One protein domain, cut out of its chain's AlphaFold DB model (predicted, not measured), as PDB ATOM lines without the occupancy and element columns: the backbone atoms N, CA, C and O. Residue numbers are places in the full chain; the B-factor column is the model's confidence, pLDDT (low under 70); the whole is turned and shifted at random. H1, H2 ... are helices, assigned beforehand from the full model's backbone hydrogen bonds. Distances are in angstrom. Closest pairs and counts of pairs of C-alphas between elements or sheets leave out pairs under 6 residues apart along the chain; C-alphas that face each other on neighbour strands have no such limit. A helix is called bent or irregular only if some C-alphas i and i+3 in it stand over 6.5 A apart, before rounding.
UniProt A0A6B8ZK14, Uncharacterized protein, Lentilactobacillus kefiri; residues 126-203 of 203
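Overview. This is residues 126 to 203 of the 203 residues of an uncharacterized protein of Lentilactobacillus kefiri (UniProt A0A6B8ZK14). Two helices, H1 and H2, meet at a corner as an L, with H3 near the beginning of H1 and a fourth helix, H4, set off by itself at the far end of a long loop. The first stretch, residues 126 to 137, leads in beside H1 and turns back into it, while residues 189 to 195 and 197 to 203, which include most of H4, stick out from the body. You have 78 printed residues with four named helices in the order H1, H2, H3, H4 and no named strand, and the class is all helix. The whole is only just loose, close to compact, with a radius of gyration of the C-alphas of 14.0 A and spans of 41 by 30 by 18 A.

Along the chain. Start at C-alpha 126, at (-4.129, -51.042, 1.960), and pass residues 126 to 137, which hold no named element. Find C-alpha 138 at (7.948, -38.788, 0.052); from there H1, residues 138 to 147, runs 14.3 A to C-alpha 147. After one residue comes H2, residues 149 to 159, 15.8 A long; it is irregular, with C-alphas 150 and 153 being 7.8 A apart. Go on to H3, residues 168 to 175, 10.5 A long. The last helix is H4, residues 190 to 200, 15.3 A long, ending with C-alpha 200 at (-10.374, -16.932, -0.261).

Arrangement. Look first at H1 and H2, which touch only at the corner by their tight link. Their closest C-alphas are those of Ile 145 and Gln 151, 5.4 A apart, and their lines are about perpendicular, at 79 degrees. Next compare Asn 138 with Lys 168: these closest C-alphas of H1 and H3 are 5.3 A apart. H1 and H3 are close but not clearly touching, and about perpendicular at 74 degrees. H2 and H3 are apart. H4 is apart from H1, H2 and H3. Along the backbone, each O i to N i+4 pair in H1, H3 and H4 is within hydrogen-bond range, against 5 of 7 in H2.

Size, cuts and confidence. The two C-alphas farthest apart are those of Lys 127 and Asn 203, 41.2 A. The printed part has no cut and ends at residue 203, the chain's last. The link from H2 to H3 is short, with 8 residues, and that from H3 to H4 is long, with 14. Residues 159 to 164, of which 159 belongs to H2, stand free. Check the B-factor column for the model's confidence: the mean pLDDT of the printed part is 74.1, and residues 176 to 203 are under 70, with a mean of 50 in H4.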
ATOM      1  N   THR A 126      -2.659 -50.866   1.863       92.12
ATOM      2  CA  THR A 126      -4.129 -51.042   1.960       92.12
ATOM      3  C   THR A 126      -4.662 -51.316   3.371       92.12
ATOM      4  O   THR A 126      -5.805 -50.984   3.691       92.12
ATOM      5  N   LYS A 127      -3.838 -51.909   4.243       87.31
ATOM      6  CA  LYS A 127      -4.176 -52.242   5.640       87.31
ATOM      7  C   LYS A 127      -3.326 -51.490   6.668       87.31
ATOM      8  O   LYS A 127      -3.400 -51.797   7.857       87.31
ATOM      9  N   VAL A 128      -2.515 -50.532   6.228       90.00
ATOM     10  CA  VAL A 128      -1.630 -49.752   7.095       90.00
ATOM     11  C   VAL A 128      -2.418 -48.586   7.681       90.00
ATOM     12  O   VAL A 128      -2.980 -47.794   6.933       90.00
ATOM     13  N   LYS A 129      -2.478 -48.488   9.014       88.75
ATOM     14  CA  LYS A 129      -3.201 -47.413   9.719       88.75
ATOM     15  C   LYS A 129      -2.428 -46.098   9.752       88.75
ATOM     16  O   LYS A 129      -3.016 -45.042   9.575       88.75
ATOM     17  N   SER A 130      -1.120 -46.177   9.973       88.94
ATOM     18  CA  SER A 130      -0.230 -45.026  10.096       88.94
ATOM     19  C   SER A 130       1.189 -45.392   9.662       88.94
ATOM     20  O   SER A 130       1.552 -46.572   9.610       88.94
ATOM     21  N   ILE A 131       1.979 -44.365   9.352       91.12
ATOM     22  CA  ILE A 131       3.414 -44.453   9.078       91.12
ATOM     23  C   ILE A 131       4.151 -43.380   9.885       91.12
ATOM     24  O   ILE A 131       3.568 -42.355  10.233       91.12
ATOM     25  N   ASP A 132       5.437 -43.593  10.149       89.31
ATOM     26  CA  ASP A 132       6.326 -42.586  10.736       89.31
ATOM     27  C   ASP A 132       6.937 -41.700   9.636       89.31
ATOM     28  O   ASP A 132       7.712 -42.183   8.801       89.31
ATOM     29  N   LEU A 133       6.609 -40.403   9.650       87.38
ATOM     30  CA  LEU A 133       7.098 -39.403   8.689       87.38
ATOM     31  C   LEU A 133       8.604 -39.102   8.823       87.38
ATOM     32  O   LEU A 133       9.219 -38.614   7.870       87.38
ATOM     33  N   ASN A 134       9.222 -39.419   9.963       85.75
ATOM     34  CA  ASN A 134      10.673 -39.305  10.137       85.75
ATOM     35  C   ASN A 134      11.419 -40.360   9.317       85.75
ATOM     36  O   ASN A 134      12.552 -40.128   8.902       85.75
ATOM     37  N   ILE A 135      10.781 -41.511   9.076       89.25
ATOM     38  CA  ILE A 135      11.393 -42.649   8.383       89.25
ATOM     39  C   ILE A 135      10.926 -42.739   6.933       89.25
ATOM     40  O   ILE A 135      11.706 -43.100   6.055       89.25
ATOM     41  N   ALA A 136       9.654 -42.430   6.674       91.81
ATOM     42  CA  ALA A 136       9.076 -42.546   5.348       91.81
ATOM     43  C   ALA A 136       9.735 -41.584   4.347       91.81
ATOM     44  O   ALA A 136      10.044 -40.421   4.633       91.81
ATOM     45  N   THR A 137       9.899 -42.068   3.125       91.81
ATOM     46  CA  THR A 137      10.195 -41.247   1.953       91.81
ATOM     47  C   THR A 137       8.931 -40.529   1.472       91.81
ATOM     48  O   THR A 137       7.807 -40.938   1.771       91.81
ATOM     49  N   ASN A 138       9.092 -39.474   0.666       90.62
ATOM     50  CA  ASN A 138       7.948 -38.788   0.052       90.62
ATOM     51  C   ASN A 138       7.114 -39.741  -0.827       90.62
ATOM     52  O   ASN A 138       5.889 -39.674  -0.854       90.62
ATOM     53  N   LYS A 139       7.787 -40.682  -1.506       93.06
ATOM     54  CA  LYS A 139       7.141 -41.716  -2.321       93.06
ATOM     55  C   LYS A 139       6.272 -42.646  -1.475       93.06
ATOM     56  O   LYS A 139       5.116 -42.863  -1.825       93.06
ATOM     57  N   GLU A 140       6.806 -43.174  -0.376       95.00
ATOM     58  CA  GLU A 140       6.055 -44.056   0.529       95.00
ATOM     59  C   GLU A 140       4.874 -43.325   1.171       95.00
ATOM     60  O   GLU A 140       3.785 -43.885   1.246       95.00
ATOM     61  N   TYR A 141       5.051 -42.060   1.565       94.25
ATOM     62  CA  TYR A 141       3.964 -41.248   2.113       94.25
ATOM     63  C   TYR A 141       2.827 -41.043   1.103       94.25
ATOM     64  O   TYR A 141       1.661 -41.292   1.412       94.25
ATOM     65  N   ASN A 142       3.163 -40.703  -0.141       93.75
ATOM     66  CA  ASN A 142       2.172 -40.560  -1.205       93.75
ATOM     67  C   ASN A 142       1.482 -41.891  -1.547       93.75
ATOM     68  O   ASN A 142       0.280 -41.917  -1.804       93.75
ATOM     69  N   GLN A 143       2.203 -43.016  -1.522       95.31
ATOM     70  CA  GLN A 143       1.598 -44.342  -1.688       95.31
ATOM     71  C   GLN A 143       0.654 -44.692  -0.531       95.31
ATOM     72  O   GLN A 143      -0.423 -45.242  -0.771       95.31
ATOM     73  N   PHE A 144       1.020 -44.335   0.701       94.94
ATOM     74  CA  PHE A 144       0.183 -44.511   1.880       94.94
ATOM     75  C   PHE A 144      -1.140 -43.742   1.767       94.94
ATOM     76  O   PHE A 144      -2.194 -44.356   1.936       94.94
ATOM     77  N   ILE A 145      -1.109 -42.454   1.396       94.62
ATOM     78  CA  ILE A 145      -2.323 -41.644   1.172       94.62
ATOM     79  C   ILE A 145      -3.214 -42.270   0.095       94.62
ATOM     80  O   ILE A 145      -4.428 -42.373   0.268       94.62
ATOM     81  N   LYS A 146      -2.615 -42.718  -1.013       94.50
ATOM     82  CA  LYS A 146      -3.360 -43.276  -2.149       94.50
ATOM     83  C   LYS A 146      -4.028 -44.613  -1.829       94.50
ATOM     84  O   LYS A 146      -5.165 -44.829  -2.226       94.50
ATOM     85  N   GLN A 147      -3.331 -45.520  -1.146       95.69
ATOM     86  CA  GLN A 147      -3.779 -46.909  -1.003       95.69
ATOM     87  C   GLN A 147      -4.464 -47.211   0.331       95.69
ATOM     88  O   GLN A 147      -5.278 -48.133   0.403       95.69
ATOM     89  N   SER A 148      -4.098 -46.523   1.415       94.31
ATOM     90  CA  SER A 148      -4.631 -46.861   2.733       94.31
ATOM     91  C   SER A 148      -6.108 -46.495   2.825       94.31
ATOM     92  O   SER A 148      -6.507 -45.350   2.591       94.31
ATOM     93  N   LYS A 149      -6.934 -47.447   3.264       93.31
ATOM     94  CA  LYS A 149      -8.348 -47.184   3.565       93.31
ATOM     95  C   LYS A 149      -8.546 -46.172   4.701       93.31
ATOM     96  O   LYS A 149      -9.604 -45.573   4.801       93.31
ATOM     97  N   TYR A 150      -7.523 -45.959   5.532       92.31
ATOM     98  CA  TYR A 150      -7.540 -44.995   6.636       92.31
ATOM     99  C   TYR A 150      -7.199 -43.566   6.193       92.31
ATOM    100  O   TYR A 150      -7.080 -42.680   7.029       92.31
ATOM    101  N   GLN A 151      -6.994 -43.347   4.894       94.75
ATOM    102  CA  GLN A 151      -6.669 -42.043   4.312       94.75
ATOM    103  C   GLN A 151      -7.803 -41.513   3.422       94.75
ATOM    104  O   GLN A 151      -7.558 -40.666   2.573       94.75
ATOM    105  N   GLN A 152      -9.036 -42.011   3.600       94.25
ATOM    106  CA  GLN A 152     -10.195 -41.548   2.825       94.25
ATOM    107  C   GLN A 152     -10.436 -40.051   3.020       94.25
ATOM    108  O   GLN A 152     -10.368 -39.318   2.045       94.25
ATOM    109  N   LEU A 153     -10.551 -39.595   4.272       92.38
ATOM    110  CA  LEU A 153     -10.712 -38.173   4.582       92.38
ATOM    111  C   LEU A 153      -9.598 -37.315   3.962       92.38
ATOM    112  O   LEU A 153      -9.877 -36.289   3.358       92.38
ATOM    113  N   THR A 154      -8.336 -37.754   4.060       91.06
ATOM    114  CA  THR A 154      -7.208 -37.056   3.425       91.06
ATOM    115  C   THR A 154      -7.432 -36.896   1.921       91.06
ATOM    116  O   THR A 154      -7.189 -35.825   1.382       91.06
ATOM    117  N   ARG A 155      -7.896 -37.943   1.232       93.50
ATOM    118  CA  ARG A 155      -8.175 -37.880  -0.209       93.50
ATOM    119  C   ARG A 155      -9.367 -36.982  -0.532       93.50
ATOM    120  O   ARG A 155      -9.280 -36.251  -1.511       93.50
ATOM    121  N   ASP A 156     -10.418 -37.001   0.283       92.94
ATOM    122  CA  ASP A 156     -11.602 -36.154   0.092       92.94
ATOM    123  C   ASP A 156     -11.239 -34.668   0.230       92.94
ATOM    124  O   ASP A 156     -11.624 -33.856  -0.604       92.94
ATOM    125  N   VAL A 157     -10.400 -34.320   1.212       89.12
ATOM    126  CA  VAL A 157      -9.862 -32.958   1.360       89.12
ATOM    127  C   VAL A 157      -8.993 -32.572   0.164       89.12
ATOM    128  O   VAL A 157      -9.119 -31.469  -0.354       89.12
ATOM    129  N   LEU A 158      -8.126 -33.470  -0.317       86.94
ATOM    130  CA  LEU A 158      -7.289 -33.191  -1.490       86.94
ATOM    131  C   LEU A 158      -8.097 -33.013  -2.776       86.94
ATOM    132  O   LEU A 158      -7.665 -32.271  -3.652       86.94
ATOM    133  N   ALA A 159      -9.264 -33.650  -2.888       89.12
ATOM    134  CA  ALA A 159     -10.146 -33.487  -4.039       89.12
ATOM    135  C   ALA A 159     -10.695 -32.054  -4.169       89.12
ATOM    136  O   ALA A 159     -11.005 -31.630  -5.278       89.12
ATOM    137  N   LEU A 160     -10.743 -31.288  -3.070       89.81
ATOM    138  CA  LEU A 160     -11.101 -29.863  -3.080       89.81
ATOM    139  C   LEU A 160      -9.997 -28.977  -3.690       89.81
ATOM    140  O   LEU A 160     -10.250 -27.828  -4.035       89.81
ATOM    141  N   PHE A 161      -8.779 -29.511  -3.851       87.62
ATOM    142  CA  PHE A 161      -7.609 -28.796  -4.365       87.62
ATOM    143  C   PHE A 161      -6.903 -29.619  -5.462       87.62
ATOM    144  O   PHE A 161      -5.785 -30.098  -5.259       87.62
ATOM    145  N   PRO A 162      -7.519 -29.804  -6.645       79.75
ATOM    146  CA  PRO A 162      -7.089 -30.793  -7.644       79.75
ATOM    147  C   PRO A 162      -5.678 -30.571  -8.217       79.75
ATOM    148  O   PRO A 162      -5.056 -31.518  -8.696       79.75
ATOM    149  N   ASN A 163      -5.150 -29.348  -8.133       80.00
ATOM    150  CA  ASN A 163      -3.804 -28.997  -8.596       80.00
ATOM    151  C   ASN A 163      -2.752 -28.997  -7.471       80.00
ATOM    152  O   ASN A 163      -1.582 -28.704  -7.714       80.00
ATOM    153  N   SER A 164      -3.148 -29.328  -6.239       77.88
ATOM    154  CA  SER A 164      -2.258 -29.338  -5.081       77.88
ATOM    155  C   SER A 164      -1.577 -30.690  -4.907       77.88
ATOM    156  O   SER A 164      -2.198 -31.753  -4.942       77.88
ATOM    157  N   THR A 165      -0.270 -30.662  -4.646       75.56
ATOM    158  CA  THR A 165       0.504 -31.869  -4.338       75.56
ATOM    159  C   THR A 165       0.783 -31.981  -2.848       75.56
ATOM    160  O   THR A 165       1.263 -31.032  -2.229       75.56
ATOM    161  N   VAL A 166       0.588 -33.172  -2.280       81.25
ATOM    162  CA  VAL A 166       1.033 -33.456  -0.912       81.25
ATOM    163  C   VAL A 166       2.528 -33.744  -0.885       81.25
ATOM    164  O   VAL A 166       3.044 -34.565  -1.651       81.25
ATOM    165  N   SER A 167       3.225 -33.095   0.049       83.69
ATOM    166  CA  SER A 167       4.622 -33.382   0.347       83.69
ATOM    167  C   SER A 167       4.802 -33.748   1.819       83.69
ATOM    168  O   SER A 167       4.232 -33.131   2.718       83.69
ATOM    169  N   LYS A 168       5.640 -34.753   2.076       85.56
ATOM    170  CA  LYS A 168       6.011 -35.183   3.426       85.56
ATOM    171  C   LYS A 168       6.585 -34.034   4.272       85.56
ATOM    172  O   LYS A 168       6.179 -33.941   5.428       85.56
ATOM    173  N   PRO A 169       7.497 -33.173   3.765       79.44
ATOM    174  CA  PRO A 169       7.991 -32.035   4.541       79.44
ATOM    175  C   PRO A 169       6.868 -31.093   4.973       79.44
ATOM    176  O   PRO A 169       6.846 -30.690   6.131       79.44
ATOM    177  N   LEU A 170       5.893 -30.816   4.097       75.81
ATOM    178  CA  LEU A 170       4.761 -29.957   4.450       75.81
ATOM    179  C   LEU A 170       3.844 -30.579   5.480       75.81
ATOM    180  O   LEU A 170       3.465 -29.926   6.444       75.81
ATOM    181  N   SER A 171       3.518 -31.855   5.314       82.56
ATOM    182  CA  SER A 171       2.695 -32.558   6.291       82.56
ATOM    183  C   SER A 171       3.395 -32.647   7.644       82.56
ATOM    184  O   SER A 171       2.754 -32.509   8.679       82.56
ATOM    185  N   ARG A 172       4.722 -32.818   7.657       77.19
ATOM    186  CA  ARG A 172       5.513 -32.770   8.890       77.19
ATOM    187  C   ARG A 172       5.493 -31.374   9.518       77.19
ATOM    188  O   ARG A 172       5.335 -31.282  10.728       77.19
ATOM    189  N   TYR A 173       5.616 -30.323   8.713       72.94
ATOM    190  CA  TYR A 173       5.549 -28.932   9.159       72.94
ATOM    191  C   TYR A 173       4.186 -28.568   9.761       72.94
ATOM    192  O   TYR A 173       4.117 -27.952  10.818       72.94
ATOM    193  N   ALA A 174       3.096 -29.021   9.138       75.06
ATOM    194  CA  ALA A 174       1.744 -28.828   9.659       75.06
ATOM    195  C   ALA A 174       1.513 -29.566  10.993       75.06
ATOM    196  O   ALA A 174       0.770 -29.083  11.842       75.06
ATOM    197  N   LEU A 175       2.148 -30.728  11.191       72.69
ATOM    198  CA  LEU A 175       2.027 -31.525  12.420       72.69
ATOM    199  C   LEU A 175       2.914 -31.024  13.564       72.69
ATOM    200  O   LEU A 175       2.544 -31.145  14.730       72.69
ATOM    201  N   PHE A 176       4.098 -30.505  13.246       65.56
ATOM    202  CA  PHE A 176       5.082 -30.060  14.223       65.56
ATOM    203  C   PHE A 176       5.442 -28.604  13.927       65.56
ATOM    204  O   PHE A 176       6.162 -28.324  12.974       65.56
ATOM    205  N   ARG A 177       4.986 -27.680  14.787       53.94
ATOM    206  CA  ARG A 177       5.290 -26.235  14.729       53.94
ATOM    207  C   ARG A 177       6.803 -25.918  14.749       53.94
ATOM    208  O   ARG A 177       7.185 -24.791  14.463       53.94
ATOM    209  N   ASP A 178       7.654 -26.899  15.059       52.12
ATOM    210  CA  ASP A 178       9.112 -26.770  15.101       52.12
ATOM    211  C   ASP A 178       9.789 -27.558  13.949       52.12
ATOM    212  O   ASP A 178       9.875 -28.799  13.990       52.12
ATOM    213  N   PRO A 179      10.244 -26.876  12.879       52.56
ATOM    214  CA  PRO A 179      10.857 -27.511  11.726       52.56
ATOM    215  C   PRO A 179      12.302 -27.909  12.041       52.56
ATOM    216  O   PRO A 179      13.245 -27.163  11.788       52.56
ATOM    217  N   LYS A 180      12.511 -29.154  12.482       51.41
ATOM    218  CA  LYS A 180      13.854 -29.769  12.434       51.41
ATOM    219  C   LYS A 180      14.425 -29.827  11.006       51.41
ATOM    220  O   LYS A 180      15.636 -29.925  10.838       51.41
ATOM    221  N   ASP A 181      13.559 -29.728   9.997       49.47
ATOM    222  CA  ASP A 181      13.910 -29.666   8.583       49.47
ATOM    223  C   ASP A 181      13.667 -28.226   8.083       49.47
ATOM    224  O   ASP A 181      12.519 -27.831   7.873       49.47
ATOM    225  N   LYS A 182      14.725 -27.415   7.905       50.00
ATOM    226  CA  LYS A 182      14.596 -26.098   7.252       50.00
ATOM    227  C   LYS A 182      14.009 -26.317   5.854       50.00
ATOM    228  O   LYS A 182      14.602 -27.027   5.042       50.00
ATOM    229  N   ILE A 183      12.848 -25.727   5.576       51.03
ATOM    230  CA  ILE A 183      12.233 -25.759   4.247       51.03
ATOM    231  C   ILE A 183      13.073 -24.859   3.343       51.03
ATOM    232  O   ILE A 183      12.917 -23.642   3.338       51.03
ATOM    233  N   VAL A 184      14.011 -25.459   2.617       50.03
ATOM    234  CA  VAL A 184      14.825 -24.761   1.627       50.03
ATOM    235  C   VAL A 184      14.206 -25.046   0.259       50.03
ATOM    236  O   VAL A 184      14.254 -26.168  -0.242       50.03
ATOM    237  N   ASN A 185      13.602 -23.996  -0.300       45.69
ATOM    238  CA  ASN A 185      13.366 -23.763  -1.729       45.69
ATOM    239  C   ASN A 185      12.056 -24.175  -2.404       45.69
ATOM    240  O   ASN A 185      12.034 -24.033  -3.616       45.69
ATOM    241  N   ASN A 186      10.969 -24.614  -1.750       47.41
ATOM    242  CA  ASN A 186       9.749 -24.866  -2.549       47.41
ATOM    243  C   ASN A 186       8.378 -24.839  -1.862       47.41
ATOM    244  O   ASN A 186       7.445 -25.442  -2.388       47.41
ATOM    245  N   VAL A 187       8.194 -24.150  -0.729       49.03
ATOM    246  CA  VAL A 187       6.823 -23.935  -0.239       49.03
ATOM    247  C   VAL A 187       6.634 -22.571   0.399       49.03
ATOM    248  O   VAL A 187       7.465 -22.139   1.194       49.03
ATOM    249  N   ALA A 188       5.515 -21.946   0.016       47.12
ATOM    250  CA  ALA A 188       4.810 -20.874   0.699       47.12
ATOM    251  C   ALA A 188       5.202 -20.777   2.178       47.12
ATOM    252  O   ALA A 188       4.972 -21.698   2.967       47.12
ATOM    253  N   THR A 189       5.803 -19.648   2.545       51.62
ATOM    254  CA  THR A 189       5.918 -19.238   3.944       51.62
ATOM    255  C   THR A 189       4.525 -19.272   4.582       51.62
ATOM    256  O   THR A 189       3.529 -19.124   3.876       51.62
ATOM    257  N   PHE A 190       4.415 -19.442   5.905       47.56
ATOM    258  CA  PHE A 190       3.105 -19.344   6.575       47.56
ATOM    259  C   PHE A 190       2.360 -18.069   6.186       47.56
ATOM    260  O   PHE A 190       1.164 -18.135   5.962       47.56
ATOM    261  N   LYS A 191       3.083 -16.967   5.955       54.41
ATOM    262  CA  LYS A 191       2.509 -15.748   5.392       54.41
ATOM    263  C   LYS A 191       1.804 -15.995   4.053       54.41
ATOM    264  O   LYS A 191       0.686 -15.557   3.898       54.41
ATOM    265  N   ALA A 192       2.397 -16.723   3.112       51.94
ATOM    266  CA  ALA A 192       1.749 -17.033   1.837       51.94
ATOM    267  C   ALA A 192       0.549 -17.998   1.974       51.94
ATOM    268  O   ALA A 192      -0.372 -17.931   1.167       51.94
ATOM    269  N   MET A 193       0.532 -18.871   2.991       48.69
ATOM    270  CA  MET A 193      -0.641 -19.699   3.311       48.69
ATOM    271  C   MET A 193      -1.751 -18.867   3.970       48.69
ATOM    272  O   MET A 193      -2.902 -18.972   3.564       48.69
ATOM    273  N   ASP A 194      -1.406 -18.021   4.941       53.28
ATOM    274  CA  ASP A 194      -2.324 -17.094   5.608       53.28
ATOM    275  C   ASP A 194      -2.881 -16.075   4.607       53.28
ATOM    276  O   ASP A 194      -4.083 -15.843   4.576       53.28
ATOM    277  N   ASP A 195      -2.035 -15.528   3.729       55.94
ATOM    278  CA  ASP A 195      -2.427 -14.633   2.639       55.94
ATOM    279  C   ASP A 195      -3.400 -15.357   1.687       55.94
ATOM    280  O   ASP A 195      -4.439 -14.799   1.352       55.94
ATOM    281  N   PHE A 196      -3.125 -16.610   1.292       49.56
ATOM    282  CA  PHE A 196      -4.027 -17.401   0.440       49.56
ATOM    283  C   PHE A 196      -5.380 -17.680   1.112       49.56
ATOM    284  O   PHE A 196      -6.426 -17.490   0.493       49.56
ATOM    285  N   LEU A 197      -5.374 -18.104   2.378       48.31
ATOM    286  CA  LEU A 197      -6.595 -18.384   3.135       48.31
ATOM    287  C   LEU A 197      -7.419 -17.108   3.360       48.31
ATOM    288  O   LEU A 197      -8.635 -17.130   3.188       48.31
ATOM    289  N   ASN A 198      -6.773 -15.979   3.658       51.72
ATOM    290  CA  ASN A 198      -7.449 -14.692   3.836       51.72
ATOM    291  C   ASN A 198      -8.036 -14.147   2.523       51.72
ATOM    292  O   ASN A 198      -9.098 -13.526   2.546       51.72
ATOM    293  N   LEU A 199      -7.403 -14.411   1.375       44.66
ATOM    294  CA  LEU A 199      -7.895 -13.987   0.056       44.66
ATOM    295  C   LEU A 199      -9.092 -14.823  -0.436       44.66
ATOM    296  O   LEU A 199      -9.889 -14.351  -1.240       44.66
ATOM    297  N   GLN A 200      -9.227 -16.064   0.038       40.03
ATOM    298  CA  GLN A 200     -10.374 -16.932  -0.261       40.03
ATOM    299  C   GLN A 200     -11.556 -16.719   0.697       40.03
ATOM    300  O   GLN A 200     -12.686 -17.003   0.322       40.03
ATOM    301  N   MET A 201     -11.321 -16.204   1.910       39.31
ATOM    302  CA  MET A 201     -12.379 -15.877   2.885       39.31
ATOM    303  C   MET A 201     -12.959 -14.460   2.726       39.31
ATOM    304  O   MET A 201     -13.859 -14.087   3.473       39.31
ATOM    305  N   SER A 202     -12.430 -13.658   1.797       43.25
ATOM    306  CA  SER A 202     -12.847 -12.271   1.542       43.25
ATOM    307  C   SER A 202     -13.676 -12.086   0.260       43.25
ATOM    308  O   SER A 202     -13.961 -10.945  -0.101       43.25
ATOM    309  N   ASN A 203     -14.096 -13.181  -0.389       38.22
ATOM    310  CA  ASN A 203     -15.056 -13.188  -1.502       38.22
ATOM    311  C   ASN A 203     -16.352 -13.897  -1.108       38.22
ATOM    312  O   ASN A 203     -16.254 -14.955  -0.445       38.22
TER     313      ASN A 203